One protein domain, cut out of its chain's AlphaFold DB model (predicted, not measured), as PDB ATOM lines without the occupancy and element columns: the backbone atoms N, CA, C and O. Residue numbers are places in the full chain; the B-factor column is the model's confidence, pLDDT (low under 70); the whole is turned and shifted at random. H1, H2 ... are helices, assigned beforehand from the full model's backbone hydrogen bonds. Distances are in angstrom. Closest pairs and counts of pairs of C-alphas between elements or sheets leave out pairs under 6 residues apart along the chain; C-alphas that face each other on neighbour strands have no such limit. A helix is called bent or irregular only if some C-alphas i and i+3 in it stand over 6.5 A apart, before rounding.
ATOM      1  N   PHE A  33     133.195 125.777 158.084       85.81
ATOM      2  CA  PHE A  33     134.201 126.429 157.241       85.81
ATOM      3  C   PHE A  33     135.125 125.423 156.551       85.81
ATOM      4  O   PHE A  33     135.408 125.576 155.366       85.81
ATOM      5  N   PHE A  34     135.560 124.375 157.252       89.12
ATOM      6  CA  PHE A  34     136.412 123.333 156.680       89.12
ATOM      7  C   PHE A  34     135.715 122.590 155.534       89.12
ATOM      8  O   PHE A  34     136.295 122.422 154.461       89.12
ATOM      9  N   ILE A  35     134.449 122.209 155.724       86.88
ATOM     10  CA  ILE A  35     133.631 121.608 154.661       86.88
ATOM     11  C   ILE A  35     133.445 122.601 153.510       86.88
ATOM     12  O   ILE A  35     133.549 122.209 152.352       86.88
ATOM     13  N   GLY A  36     133.234 123.884 153.813       86.38
ATOM     14  CA  GLY A  36     133.163 124.950 152.816       86.38
ATOM     15  C   GLY A  36     134.390 125.035 151.919       86.38
ATOM     16  O   GLY A  36     134.252 125.067 150.701       86.38
ATOM     17  N   ILE A  37     135.585 125.010 152.515       87.88
ATOM     18  CA  ILE A  37     136.869 125.029 151.795       87.88
ATOM     19  C   ILE A  37     137.041 123.774 150.934       87.88
ATOM     20  O   ILE A  37     137.582 123.847 149.838       87.88
ATOM     21  N   LEU A  38     136.579 122.611 151.391       89.81
ATOM     22  CA  LEU A  38     136.585 121.417 150.543       89.81
ATOM     23  C   LEU A  38     135.604 121.560 149.376       89.81
ATOM     24  O   LEU A  38     135.911 121.153 148.258       89.81
ATOM     25  N   LEU A  39     134.444 122.173 149.605       88.62
ATOM     26  CA  LEU A  39     133.409 122.334 148.591       88.62
ATOM     27  C   LEU A  39     133.835 123.273 147.451       88.62
ATOM     28  O   LEU A  39     133.411 123.067 146.314       88.62
ATOM     29  N   THR A  40     134.724 124.239 147.713       87.94
ATOM     30  CA  THR A  40     135.287 125.114 146.663       87.94
ATOM     31  C   THR A  40     136.188 124.378 145.669       87.94
ATOM     32  O   THR A  40     136.515 124.936 144.626       87.94
ATOM     33  N   THR A  41     136.581 123.128 145.945       90.38
ATOM     34  CA  THR A  41     137.310 122.293 144.970       90.38
ATOM     35  C   THR A  41     136.405 121.724 143.874       90.38
ATOM     36  O   THR A  41     136.905 121.274 142.846       90.38
ATOM     37  N   VAL A  42     135.084 121.746 144.082       89.88
ATOM     38  CA  VAL A  42     134.081 121.149 143.180       89.88
ATOM     39  C   VAL A  42     133.093 122.192 142.650       89.88
ATOM     40  O   VAL A  42     132.567 122.032 141.552       89.88
ATOM     41  N   ILE A  43     132.823 123.248 143.418       89.88
ATOM     42  CA  ILE A  43     131.802 124.263 143.129       89.88
ATOM     43  C   ILE A  43     132.438 125.657 143.159       89.88
ATOM     44  O   ILE A  43     133.379 125.898 143.915       89.88
ATOM     45  N   ASP A  44     131.885 126.594 142.383       89.62
ATOM     46  CA  ASP A  44     132.322 127.988 142.377       89.62
ATOM     47  C   ASP A  44     132.374 128.595 143.797       89.62
ATOM     48  O   ASP A  44     131.401 128.489 144.560       89.62
ATOM     49  N   PRO A  45     133.464 129.309 144.150       86.12
ATOM     50  CA  PRO A  45     133.650 129.912 145.469       86.12
ATOM     51  C   PRO A  45     132.469 130.734 146.016       86.12
ATOM     52  O   PRO A  45     132.125 130.550 147.188       86.12
ATOM     53  N   PRO A  46     131.798 131.611 145.236       87.75
ATOM     54  CA  PRO A  46     130.658 132.370 145.753       87.75
ATOM     55  C   PRO A  46     129.468 131.479 146.129       87.75
ATOM     56  O   PRO A  46     128.792 131.759 147.118       87.75
ATOM     57  N   ILE A  47     129.230 130.393 145.388       87.06
ATOM     58  CA  ILE A  47     128.138 129.448 145.661       87.06
ATOM     59  C   ILE A  47     128.459 128.634 146.920       87.06
ATOM     60  O   ILE A  47     127.607 128.497 147.800       87.06
ATOM     61  N   ALA A  48     129.698 128.157 147.052       86.00
ATOM     62  CA  ALA A  48     130.155 127.446 148.245       86.00
ATOM     63  C   ALA A  48     130.054 128.319 149.511       86.00
ATOM     64  O   ALA A  48     129.569 127.858 150.546       86.00
ATOM     65  N   MET A  49     130.427 129.599 149.422       85.12
ATOM     66  CA  MET A  49     130.301 130.545 150.535       85.12
ATOM     67  C   MET A  49     128.834 130.761 150.944       85.12
ATOM     68  O   MET A  49     128.520 130.781 152.135       85.12
ATOM     69  N   LEU A  50     127.927 130.873 149.971       88.56
ATOM     70  CA  LEU A  50     126.486 130.993 150.209       88.56
ATOM     71  C   LEU A  50     125.928 129.765 150.942       88.56
ATOM     72  O   LEU A  50     125.193 129.904 151.922       88.56
ATOM     73  N   LEU A  51     126.334 128.565 150.519       88.00
ATOM     74  CA  LEU A  51     125.966 127.313 151.181       88.00
ATOM     75  C   LEU A  51     126.488 127.252 152.622       88.00
ATOM     76  O   LEU A  51     125.745 126.844 153.515       88.00
ATOM     77  N   CYS A  52     127.715 127.712 152.881       87.31
ATOM     78  CA  CYS A  52     128.250 127.799 154.241       87.31
ATOM     79  C   CYS A  52     127.419 128.723 155.133       87.31
ATOM     80  O   CYS A  52     127.104 128.345 156.260       87.31
ATOM     81  N   ILE A  53     127.023 129.898 154.637       88.38
ATOM     82  CA  ILE A  53     126.203 130.849 155.403       88.38
ATOM     83  C   ILE A  53     124.861 130.211 155.787       88.38
ATOM     84  O   ILE A  53     124.454 130.285 156.948       88.38
ATOM     85  N   PHE A  54     124.205 129.522 154.850       89.75
ATOM     86  CA  PHE A  54     122.948 128.818 155.124       89.75
ATOM     87  C   PHE A  54     123.113 127.563 155.991       89.75
ATOM     88  O   PHE A  54     122.162 127.163 156.663       89.75
ATOM     89  N   ALA A  55     124.303 126.961 156.030       86.31
ATOM     90  CA  ALA A  55     124.601 125.804 156.869       86.31
ATOM     91  C   ALA A  55     124.868 126.165 158.344       86.31
ATOM     92  O   ALA A  55     124.737 125.301 159.216       86.31
ATOM     93  N   ILE A  56     125.194 127.426 158.659       84.56
ATOM     94  CA  ILE A  56     125.468 127.862 160.040       84.56
ATOM     95  C   ILE A  56     124.230 127.711 160.953       84.56
ATOM     96  O   ILE A  56     124.354 127.050 161.987       84.56
ATOM     97  N   PRO A  57     123.029 128.237 160.622       85.31
ATOM     98  CA  PRO A  57     121.848 128.079 161.473       85.31
ATOM     99  C   PRO A  57     121.471 126.620 161.803       85.31
ATOM    100  O   PRO A  57     121.296 126.322 162.987       85.31
ATOM    101  N   PRO A  58     121.377 125.677 160.838       84.69
ATOM    102  CA  PRO A  58     121.065 124.287 161.161       84.69
ATOM    103  C   PRO A  58     122.177 123.608 161.973       84.69
ATOM    104  O   PRO A  58     121.865 122.827 162.873       84.69
ATOM    105  N   ALA A  59     123.454 123.942 161.747       81.38
ATOM    106  CA  ALA A  59     124.558 123.434 162.566       81.38
ATOM    107  C   ALA A  59     124.462 123.915 164.029       81.38
ATOM    108  O   ALA A  59     124.672 123.137 164.969       81.38
ATOM    109  N   LEU A  60     124.078 125.175 164.247       79.81
ATOM    110  CA  LEU A  60     123.833 125.718 165.585       79.81
ATOM    111  C   LEU A  60     122.627 125.043 166.256       79.81
ATOM    112  O   LEU A  60     122.704 124.653 167.419       79.81
ATOM    113  N   ILE A  61     121.529 124.824 165.531       81.31
ATOM    114  CA  ILE A  61     120.359 124.119 166.079       81.31
ATOM    115  C   ILE A  61     120.732 122.685 166.468       81.31
ATOM    116  O   ILE A  61     120.422 122.246 167.578       81.31
ATOM    117  N   PHE A  62     121.445 121.966 165.602       79.62
ATOM    118  CA  PHE A  62     121.875 120.597 165.874       79.62
ATOM    119  C   PHE A  62     122.751 120.516 167.132       79.62
ATOM    120  O   PHE A  62     122.475 119.723 168.035       79.62
ATOM    121  N   THR A  63     123.739 121.401 167.258       73.00
ATOM    122  CA  THR A  63     124.618 121.451 168.437       73.00
ATOM    123  C   THR A  63     123.867 121.809 169.723       73.00
ATOM    124  O   THR A  63     124.110 121.193 170.764       73.00
ATOM    125  N   ILE A  64     122.891 122.720 169.663       73.38
ATOM    126  CA  ILE A  64     122.020 123.046 170.803       73.38
ATOM    127  C   ILE A  64     121.135 121.849 171.180       73.38
ATOM    128  O   ILE A  64     120.983 121.541 172.364       73.38
ATOM    129  N   THR A  65     120.558 121.140 170.205       71.56
ATOM    130  CA  THR A  65     119.720 119.961 170.485       71.56
ATOM    131  C   THR A  65     120.518 118.802 171.080       71.56
ATOM    132  O   THR A  65     120.029 118.152 172.003       71.56
ATOM    133  N   LEU A  66     121.755 118.576 170.627       67.38
ATOM    134  CA  LEU A  66     122.663 117.588 171.216       67.38
ATOM    135  C   LEU A  66     122.973 117.911 172.680       67.38
ATOM    136  O   LEU A  66     122.865 117.042 173.540       67.38
ATOM    137  N   ARG A  67     123.245 119.183 172.990       63.31
ATOM    138  CA  ARG A  67     123.468 119.644 174.371       63.31
ATOM    139  C   ARG A  67     122.258 119.458 175.276       63.31
ATOM    140  O   ARG A  67     122.418 119.217 176.467       63.31
ATOM    141  N   ARG A  68     121.047 119.594 174.731       66.81
ATOM    142  CA  ARG A  68     119.814 119.339 175.488       66.81
ATOM    143  C   ARG A  68     119.622 117.858 175.806       66.81
ATOM    144  O   ARG A  68     118.973 117.560 176.802       66.81
ATOM    145  N   LYS A  69     120.158 116.953 174.981       64.25
ATOM    146  CA  LYS A  69     120.114 115.507 175.235       64.25
ATOM    147  C   LYS A  69     121.150 115.085 176.274       64.25
ATOM    148  O   LYS A  69     120.798 114.323 177.163       64.25
ATOM    149  N   ASP A  70     122.361 115.644 176.219       54.88
ATOM    150  CA  ASP A  70     123.434 115.335 177.167       54.88
ATOM    151  C   ASP A  70     124.167 116.597 177.644       54.88
ATOM    152  O   ASP A  70     124.964 117.206 176.923       54.88
ATOM    153  N   ALA A  71     123.979 116.945 178.920       55.62
ATOM    154  CA  ALA A  71     124.658 118.078 179.560       55.62
ATOM    155  C   ALA A  71     126.193 117.911 179.626       55.62
ATOM    156  O   ALA A  71     126.920 118.888 179.793       55.62
ATOM    157  N   HIS A  72     126.690 116.678 179.474       57.88
ATOM    158  CA  HIS A  72     128.115 116.338 179.475       57.88
ATOM    159  C   HIS A  72     128.679 116.034 178.080       57.88
ATOM    160  O   HIS A  72     129.805 115.540 177.992       57.88
ATOM    161  N   CYS A  73     127.955 116.360 176.997       54.81
ATOM    162  CA  CYS A  73     128.426 116.184 175.614       54.81
ATOM    163  C   CYS A  73     129.859 116.697 175.397       54.81
ATOM    164  O   CYS A  73     130.617 116.124 174.619       54.81
ATOM    165  N   GLU A  74     130.241 117.757 176.109       53.56
ATOM    166  CA  GLU A  74     131.562 118.370 176.017       53.56
ATOM    167  C   GLU A  74     132.687 117.466 176.502       53.56
ATOM    168  O   GLU A  74     133.728 117.375 175.858       53.56
ATOM    169  N   ALA A  75     132.462 116.756 177.605       54.78
ATOM    170  CA  ALA A  75     133.449 115.854 178.173       54.78
ATOM    171  C   ALA A  75     133.551 114.552 177.360       54.78
ATOM    172  O   ALA A  75     134.644 114.008 177.213       54.78
ATOM    173  N   THR A  76     132.445 114.096 176.766       55.41
ATOM    174  CA  THR A  76     132.425 112.913 175.894       55.41
ATOM    175  C   THR A  76     133.137 113.162 174.561       55.41
ATOM    176  O   THR A  76     133.850 112.282 174.084       55.41
ATOM    177  N   LEU A  77     132.970 114.349 173.965       55.56
ATOM    178  CA  LEU A  77     133.548 114.686 172.657       55.56
ATOM    179  C   LEU A  77     134.998 115.183 172.741       55.56
ATOM    180  O   LEU A  77     135.810 114.800 171.905       55.56
ATOM    181  N   LEU A  78     135.345 116.010 173.735       55.94
ATOM    182  CA  LEU A  78     136.699 116.575 173.846       55.94
ATOM    183  C   LEU A  78     137.676 115.642 174.570       55.94
ATOM    184  O   LEU A  78     138.880 115.692 174.327       55.94
ATOM    185  N   LEU A  79     137.179 114.794 175.472       55.62
ATOM    186  CA  LEU A  79     137.999 113.963 176.353       55.62
ATOM    187  C   LEU A  79     137.431 112.533 176.479       55.62
ATOM    188  O   LEU A  79     137.200 112.045 177.592       55.62
ATOM    189  N   PRO A  80     137.261 111.798 175.361       53.53
ATOM    190  CA  PRO A  80     136.687 110.449 175.394       53.53
ATOM    191  C   PRO A  80     137.492 109.506 176.304       53.53
ATOM    192  O   PRO A  80     136.932 108.674 177.015       53.53
TER     193      PRO A  80
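Overview. This is residues 33 to 80 of the 107 residues of an uncharacterized protein of Pseudovibrio sp. Tun.PSC04-5.I4 (UniProt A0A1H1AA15). One long helix, H2, makes the length of the domain, and a short helix at each of its ends turns back to the same side, like a long bar with two short feet. H1 folds back under the first part of H2, H3 lies off its far end, and the space between H1 and H3 is empty. The printed part has 48 residues with three named helices in the order H1, H2, H3 and no named strand, and its class is all helix. The whole is only just loose, close to extended, with a radius of gyration of the C-alphas of 14.3 A. Its outline is flat, and the C-alphas span 39 by 21 by 10 A along their three main axes.

Arrangement. H2, residues 45 to 69, is the longest helix, and it has a kink of 32 degrees near residue 56. It is neither bent nor irregular, but only just: C-alphas 54 and 57 are 6.5 A apart. H1, residues 33 to 39, touches H2, and H2 touches H1 with residues 48 to 52 alone. The closest C-alphas of the two are those of Gly 36 and Cys 52, 5.9 A apart. Their lines stand at a steep tilt of 47 degrees, and they run opposite ways. H3, residues 73 to 78, is close to H2 but not clearly touching, with 2 pairs of C-alphas within 8 A. The closest C-alphas here are those of Arg 67 and Cys 73, 6.2 A apart, and the two helices run opposite ways at a steep tilt of 57 degrees. H1 and H3 are apart. Each O i to N i+4 pair is within hydrogen-bond range in H1 and H3, and 19 of 21 are in H2.

Along the chain. H2 begins at C-alpha 45 at (133.650, 129.912, 145.469) and ends at C-alpha 69 at (120.114, 115.507, 175.235), 35.7 A from first to last C-alpha. H1, 9.6 A long in the same measure, begins at C-alpha 33 at (134.201, 126.429, 157.241). H3, 8.5 A long, ends at C-alpha 78 at (136.699, 116.575, 173.846).

Size, cuts and confidence. The two C-alphas farthest apart are those of Asp 44 and Ala 71, 39.2 A. The C-alphas of Phe 33 and Pro 80, the first and last printed, are 24.3 A apart. The printed part has no cut, and the links H1 to H2, of 5 residues, and H2 to H3, of 3 residues, are tight. Residues 57 to 62 and 64 to 69 of H2 stand free, as do residues 70 to 72 and 74 to 80, of which 74 to 78 belong to H3. The mean pLDDT of the printed part is 76.8, and residues 66 to 80 are under 70; the mean of H3 is 55.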